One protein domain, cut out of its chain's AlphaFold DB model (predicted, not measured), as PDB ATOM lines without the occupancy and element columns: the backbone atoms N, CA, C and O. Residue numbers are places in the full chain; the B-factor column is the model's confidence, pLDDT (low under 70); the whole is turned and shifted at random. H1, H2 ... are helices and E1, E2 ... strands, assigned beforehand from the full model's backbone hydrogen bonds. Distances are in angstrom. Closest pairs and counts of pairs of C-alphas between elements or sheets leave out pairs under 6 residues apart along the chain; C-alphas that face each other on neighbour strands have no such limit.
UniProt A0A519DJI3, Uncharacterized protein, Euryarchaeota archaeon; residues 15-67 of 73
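AT A GLANCE: This is residues 15 to 67 of the 73 residues of an uncharacterized protein of Euryarchaeota archaeon (UniProt A0A519DJI3). A small body of a two-stranded ribbon, E1 beside E2, with residues 29 to 32 of H1 near it and loops around, sends out a long arm, residues 53 to 67, which holds the short helix H2 near its far end. Residues 33 to 39, with the rest of H1, stick out of the body too. The printed part has 53 residues, with two named helices and two named strands in the order E1, H1, E2, H2; the sheet has the order E1 - E2 and is antiparallel. The class is mixed, helices and strands, with under half of the residues in named elements. The whole is only just extended, close to loose, with a radius of gyration of the C-alphas of 15.1 A and spans of 40 by 28 by 19 A.

HOW THE PARTS SIT: E1, residues 15 to 18, and E2, residues 47 to 51, are antiparallel neighbours at 154 degrees between their directions. The C-alphas of Leu 16 and His 49 face each other at 4.7 A. N 17 and O 48 are within hydrogen-bond range at 3.0 A, and N 48 and O 17 at 2.8 A. The closest C-alphas of E1 and H1, residues 29 to 37, are those of Leu 16 and Lys 29, 6.8 A apart. Those of H1 and E2 are Val 32 and Ser 47, at 7.8 A. H2, residues 62 to 66, is apart from E1 and from H1. In H1 every O i to N i+4 pair is within hydrogen-bond range; in H2 0 of 1 is, beside 2 of 2 O i to N i+3 pairs.

IN THESE COORDINATES: E1 begins at C-alpha 15, (167.179, 115.273, 113.750), and is 10.4 A long. H1 is 12.5 A long, E2 13.2 A and H2 7.1 A. H2 ends at C-alpha 66, (189.582, 119.595, 136.141).

THE WHOLE: The two C-alphas farthest apart, those of Asp 25 and Ser 63, are 41.5 A apart. Without the stretches that stand free, the body has 31 residues and spans 25 by 20 by 14 A. The printed part has no cut, and its three links are short. The mean pLDDT of the printed part is 93.1, and no printed residue is under 70.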
ATOM      1  N   GLU A  15     168.573 115.621 113.534       94.69
ATOM      2  CA  GLU A  15     167.179 115.273 113.750       94.69
ATOM      3  C   GLU A  15     166.839 115.341 115.239       94.69
ATOM      4  O   GLU A  15     167.610 114.912 116.105       94.69
ATOM      5  N   LEU A  16     165.639 115.836 115.535       96.50
ATOM      6  CA  LEU A  16     165.080 115.860 116.876       96.50
ATOM      7  C   LEU A  16     163.740 115.134 116.887       96.50
ATOM      8  O   LEU A  16     162.901 115.325 116.012       96.50
ATOM      9  N   ASP A  17     163.556 114.315 117.910       97.25
ATOM     10  CA  ASP A  17     162.357 113.527 118.136       97.25
ATOM     11  C   ASP A  17     162.109 113.393 119.644       97.25
ATOM     12  O   ASP A  17     162.966 113.736 120.470       97.25
ATOM     13  N   VAL A  18     160.950 112.872 120.018       98.06
ATOM     14  CA  VAL A  18     160.647 112.515 121.404       98.06
ATOM     15  C   VAL A  18     161.155 111.110 121.726       98.06
ATOM     16  O   VAL A  18     161.222 110.231 120.862       98.06
ATOM     17  N   TRP A  19     161.502 110.834 122.988       97.56
ATOM     18  CA  TRP A  19     161.590 109.428 123.392       97.56
ATOM     19  C   TRP A  19     160.190 108.815 123.497       97.56
ATOM     20  O   TRP A  19     159.252 109.487 123.943       97.56
ATOM     21  N   PRO A  20     160.049 107.511 123.193       95.06
ATOM     22  CA  PRO A  20     158.813 106.790 123.452       95.06
ATOM     23  C   PRO A  20     158.371 106.948 124.910       95.06
ATOM     24  O   PRO A  20     159.181 106.816 125.830       95.06
ATOM     25  N   ASN A  21     157.072 107.178 125.111       94.19
ATOM     26  CA  ASN A  21     156.435 107.300 126.425       94.19
ATOM     27  C   ASN A  21     156.937 108.472 127.298       94.19
ATOM     28  O   ASN A  21     156.770 108.428 128.514       94.19
ATOM     29  N   CYS A  22     157.515 109.532 126.717       95.00
ATOM     30  CA  CYS A  22     157.915 110.726 127.481       95.00
ATOM     31  C   CYS A  22     156.746 111.665 127.856       95.00
ATOM     32  O   CYS A  22     156.956 112.662 128.547       95.00
ATOM     33  N   GLY A  23     155.521 111.351 127.412       95.19
ATOM     34  CA  GLY A  23     154.318 112.151 127.664       95.19
ATOM     35  C   GLY A  23     154.097 113.301 126.676       95.19
ATOM     36  O   GLY A  23     153.280 114.176 126.949       95.19
ATOM     37  N   ARG A  24     154.819 113.313 125.548       95.25
ATOM     38  CA  ARG A  24     154.648 114.263 124.441       95.25
ATOM     39  C   ARG A  24     154.620 113.526 123.109       95.25
ATOM     40  O   ARG A  24     155.325 112.530 122.953       95.25
ATOM     41  N   ASP A  25     153.858 114.063 122.162       96.62
ATOM     42  CA  ASP A  25     153.777 113.532 120.797       96.62
ATOM     43  C   ASP A  25     154.881 114.091 119.890       96.62
ATOM     44  O   ASP A  25     155.317 113.427 118.954       96.62
ATOM     45  N   SER A  26     155.348 115.311 120.165       97.00
ATOM     46  CA  SER A  26     156.401 115.978 119.401       97.00
ATOM     47  C   SER A  26     157.180 116.976 120.260       97.00
ATOM     48  O   SER A  26     156.783 117.320 121.380       97.00
ATOM     49  N   ILE A  27     158.326 117.408 119.738       97.81
ATOM     50  CA  ILE A  27     159.171 118.452 120.315       97.81
ATOM     51  C   ILE A  27     159.929 119.166 119.193       97.81
ATOM     52  O   ILE A  27     160.410 118.521 118.260       97.81
ATOM     53  N   SER A  28     160.031 120.491 119.276       97.56
ATOM     54  CA  SER A  28     160.815 121.305 118.349       97.56
ATOM     55  C   SER A  28     162.196 121.640 118.922       97.56
ATOM     56  O   SER A  28     162.417 121.613 120.136       97.56
ATOM     57  N   LYS A  29     163.155 121.983 118.051       97.56
ATOM     58  CA  LYS A  29     164.476 122.442 118.507       97.56
ATOM     59  C   LYS A  29     164.366 123.741 119.305       97.56
ATOM     60  O   LYS A  29     165.092 123.897 120.286       97.56
ATOM     61  N   GLN A  30     163.428 124.613 118.925       98.00
ATOM     62  CA  GLN A  30     163.145 125.855 119.635       98.00
ATOM     63  C   GLN A  30     162.625 125.584 121.051       98.00
ATOM     64  O   GLN A  30     163.107 126.215 121.979       98.00
ATOM     65  N   ASP A  31     161.769 124.574 121.251       97.62
ATOM     66  CA  ASP A  31     161.276 124.210 122.591       97.62
ATOM     67  C   ASP A  31     162.435 123.872 123.545       97.62
ATOM     68  O   ASP A  31     162.403 124.208 124.728       97.62
ATOM     69  N   VAL A  32     163.467 123.187 123.033       97.81
ATOM     70  CA  VAL A  32     164.674 122.830 123.799       97.81
ATOM     71  C   VAL A  32     165.484 124.076 124.155       97.81
ATOM     72  O   VAL A  32     165.948 124.192 125.291       97.81
ATOM     73  N   VAL A  33     165.644 125.003 123.206       97.19
ATOM     74  CA  VAL A  33     166.350 126.273 123.428       97.19
ATOM     75  C   VAL A  33     165.603 127.130 124.444       97.19
ATOM     76  O   VAL A  33     166.212 127.593 125.402       97.19
ATOM     77  N   ASP A  34     164.292 127.291 124.286       98.12
ATOM     78  CA  ASP A  34     163.463 128.122 125.158       98.12
ATOM     79  C   ASP A  34     163.480 127.605 126.600       98.12
ATOM     80  O   ASP A  34     163.693 128.389 127.525       98.12
ATOM     81  N   ALA A  35     163.355 126.286 126.803       97.31
ATOM     82  CA  ALA A  35     163.463 125.686 128.134       97.31
ATOM     83  C   ALA A  35     164.836 125.954 128.773       97.31
ATOM     84  O   ALA A  35     164.913 126.351 129.936       97.31
ATOM     85  N   ALA A  36     165.924 125.804 128.008       96.50
ATOM     86  CA  ALA A  36     167.271 126.084 128.499       96.50
ATOM     87  C   ALA A  36     167.460 127.569 128.855       96.50
ATOM     88  O   ALA A  36     168.009 127.881 129.912       96.50
ATOM     89  N   MET A  37     166.969 128.480 128.009       97.38
ATOM     90  CA  MET A  37     167.033 129.928 128.237       97.38
ATOM     91  C   MET A  37     166.177 130.370 129.431       97.38
ATOM     92  O   MET A  37     166.539 131.323 130.119       97.38
ATOM     93  N   ALA A  38     165.083 129.659 129.710       98.00
ATOM     94  CA  ALA A  38     164.255 129.855 130.896       98.00
ATOM     95  C   ALA A  38     164.852 129.227 132.173       98.00
ATOM     96  O   ALA A  38     164.352 129.475 133.269       98.00
ATOM     97  N   GLY A  39     165.921 128.427 132.061       97.56
ATOM     98  CA  GLY A  39     166.483 127.672 133.184       97.56
ATOM     99  C   GLY A  39     165.597 126.506 133.640       97.56
ATOM    100  O   GLY A  39     165.718 126.042 134.775       97.56
ATOM    101  N   GLU A  40     164.702 126.034 132.774       97.50
ATOM    102  CA  GLU A  40     163.753 124.963 133.052       97.50
ATOM    103  C   GLU A  40     164.268 123.614 132.542       97.50
ATOM    104  O   GLU A  40     164.870 123.496 131.474       97.50
ATOM    105  N   LEU A  41     163.992 122.557 133.308       95.62
ATOM    106  CA  LEU A  41     164.295 121.190 132.900       95.62
ATOM    107  C   LEU A  41     163.035 120.512 132.375       95.62
ATOM    108  O   LEU A  41     162.018 120.427 133.064       95.62
ATOM    109  N   MET A  42     163.137 119.952 131.173       95.81
ATOM    110  CA  MET A  42     162.165 118.972 130.705       95.81
ATOM    111  C   MET A  42     162.298 117.673 131.511       95.81
ATOM    112  O   MET A  42     163.317 117.418 132.163       95.81
ATOM    113  N   THR A  43     161.269 116.827 131.475       95.81
ATOM    114  CA  THR A  43     161.323 115.537 132.164       95.81
ATOM    115  C   THR A  43     162.451 114.659 131.596       95.81
ATOM    116  O   THR A  43     162.859 114.805 130.438       95.81
ATOM    117  N   PRO A  44     163.011 113.726 132.386       96.56
ATOM    118  CA  PRO A  44     164.042 112.834 131.878       96.56
ATOM    119  C   PRO A  44     163.571 112.100 130.623       96.56
ATOM    120  O   PRO A  44     162.469 111.553 130.593       96.56
ATOM    121  N   LYS A  45     164.443 112.052 129.609       96.44
ATOM    122  CA  LYS A  45     164.152 111.449 128.303       96.44
ATOM    123  C   LYS A  45     162.992 112.138 127.565       96.44
ATOM    124  O   LYS A  45     162.197 111.456 126.947       96.44
ATOM    125  N   THR A  46     162.871 113.466 127.576       97.81
ATOM    126  CA  THR A  46     161.946 114.140 126.641       97.81
ATOM    127  C   THR A  46     162.522 114.191 125.225       97.81
ATOM    128  O   THR A  46     161.932 113.633 124.306       97.81
ATOM    129  N   SER A  47     163.693 114.805 125.048       97.62
ATOM    130  CA  SER A  47     164.318 115.014 123.739       97.62
ATOM    131  C   SER A  47     165.260 113.873 123.346       97.62
ATOM    132  O   SER A  47     166.057 113.389 124.160       97.62
ATOM    133  N   ARG A  48     165.215 113.474 122.076       97.25
ATOM    134  CA  ARG A  48     166.119 112.506 121.453       97.25
ATOM    135  C   ARG A  48     166.732 113.108 120.190       97.25
ATOM    136  O   ARG A  48     166.081 113.178 119.155       97.25
ATOM    137  N   HIS A  49     168.006 113.475 120.279       95.31
ATOM    138  CA  HIS A  49     168.796 113.969 119.151       95.31
ATOM    139  C   HIS A  49     169.446 112.815 118.389       95.31
ATOM    140  O   HIS A  49     169.984 111.890 119.006       95.31
ATOM    141  N   ARG A  50     169.417 112.865 117.056       92.56
ATOM    142  CA  ARG A  50     170.168 111.956 116.182       92.56
ATOM    143  C   ARG A  50     171.090 112.784 115.290       92.56
ATOM    144  O   ARG A  50     170.661 113.773 114.711       92.56
ATOM    145  N   PHE A  51     172.344 112.358 115.210       89.56
ATOM    146  CA  PHE A  51     173.365 112.943 114.348       89.56
ATOM    147  C   PHE A  51     173.704 111.917 113.268       89.56
ATOM    148  O   PHE A  51     173.895 110.741 113.590       89.56
ATOM    149  N   SER A  52     173.761 112.345 112.007       76.00
ATOM    150  CA  SER A  52     174.170 111.488 110.886       76.00
ATOM    151  C   SER A  52     175.677 111.225 110.851       76.00
ATOM    152  O   SER A  52     176.117 110.251 110.239       76.00
ATOM    153  N   ASP A  53     176.462 112.078 111.508       73.62
ATOM    154  CA  ASP A  53     177.908 112.125 111.331       73.62
ATOM    155  C   ASP A  53     178.684 111.237 112.303       73.62
ATOM    156  O   ASP A  53     178.319 111.016 113.462       73.62
ATOM    157  N   HIS A  54     179.830 110.758 111.820       78.00
ATOM    158  CA  HIS A  54     180.803 110.056 112.640       78.00
ATOM    159  C   HIS A  54     181.447 111.036 113.630       78.00
ATOM    160  O   HIS A  54     182.314 111.830 113.266       78.00
ATOM    161  N   LEU A  55     181.124 110.905 114.916       80.12
ATOM    162  CA  LEU A  55     181.834 111.620 115.977       80.12
ATOM    163  C   LEU A  55     183.235 111.010 116.164       80.12
ATOM    164  O   LEU A  55     183.338 109.823 116.492       80.12
ATOM    165  N   PRO A  56     184.328 111.756 115.920       80.94
ATOM    166  CA  PRO A  56     185.674 111.220 116.084       80.94
ATOM    167  C   PRO A  56     185.931 110.834 117.550       80.94
ATOM    168  O   PRO A  56     185.369 111.447 118.463       80.94
ATOM    169  N   PRO A  57     186.782 109.825 117.809       84.19
ATOM    170  CA  PRO A  57     187.114 109.432 119.170       84.19
ATOM    171  C   PRO A  57     187.775 110.590 119.919       84.19
ATOM    172  O   PRO A  57     188.637 111.294 119.391       84.19
ATOM    173  N   ILE A  58     187.395 110.747 121.182       86.62
ATOM    174  CA  ILE A  58     187.928 111.779 122.063       86.62
ATOM    175  C   ILE A  58     188.843 111.108 123.087       86.62
ATOM    176  O   ILE A  58     188.406 110.237 123.836       86.62
ATOM    177  N   ALA A  59     190.109 111.526 123.144       86.50
ATOM    178  CA  ALA A  59     191.109 111.003 124.078       86.50
ATOM    179  C   ALA A  59     191.649 112.115 124.992       86.50
ATOM    180  O   ALA A  59     192.846 112.396 125.023       86.50
ATOM    181  N   VAL A  60     190.753 112.784 125.724       86.50
ATOM    182  CA  VAL A  60     191.130 113.823 126.694       86.50
ATOM    183  C   VAL A  60     191.222 113.206 128.094       86.50
ATOM    184  O   VAL A  60     190.220 112.682 128.583       86.50
ATOM    185  N   PRO A  61     192.388 113.261 128.771       90.06
ATOM    186  CA  PRO A  61     192.526 112.752 130.133       90.06
ATOM    187  C   PRO A  61     191.558 113.436 131.103       90.06
ATOM    188  O   PRO A  61     191.389 114.653 131.052       90.06
ATOM    189  N   LEU A  62     190.991 112.689 132.055       90.75
ATOM    190  CA  LEU A  62     190.092 113.267 133.067       90.75
ATOM    191  C   LEU A  62     190.765 114.383 133.877       90.75
ATOM    192  O   LEU A  62     190.125 115.382 134.194       90.75
ATOM    193  N   SER A  63     192.071 114.266 134.140       93.19
ATOM    194  CA  SER A  63     192.854 115.316 134.801       93.19
ATOM    195  C   SER A  63     192.826 116.646 134.042       93.19
ATOM    196  O   SER A  63     192.833 117.702 134.670       93.19
ATOM    197  N   ARG A  64     192.718 116.624 132.704       88.94
ATOM    198  CA  ARG A  64     192.569 117.840 131.895       88.94
ATOM    199  C   ARG A  64     191.214 118.512 132.113       88.94
ATOM    200  O   ARG A  64     191.161 119.735 132.035       88.94
ATOM    201  N   LEU A  65     190.148 117.758 132.391       88.31
ATOM    202  CA  LEU A  65     188.793 118.299 132.586       88.31
ATOM    203  C   LEU A  65     188.616 119.037 133.922       88.31
ATOM    204  O   LEU A  65     187.654 119.779 134.078       88.31
ATOM    205  N   ILE A  66     189.546 118.858 134.866       91.38
ATOM    206  CA  ILE A  66     189.582 119.595 136.141       91.38
ATOM    207  C   ILE A  66     190.144 121.012 135.937       91.38
ATOM    208  O   ILE A  66     189.822 121.933 136.685       91.38
ATOM    209  N   LEU A  67     191.001 121.193 134.930       90.00
ATOM    210  CA  LEU A  67     191.621 122.478 134.625       90.00
ATOM    211  C   LEU A  67     190.653 123.373 133.827       90.00
ATOM    212  O   LEU A  67     189.885 122.849 133.015       90.00
TER     213      LEU A  67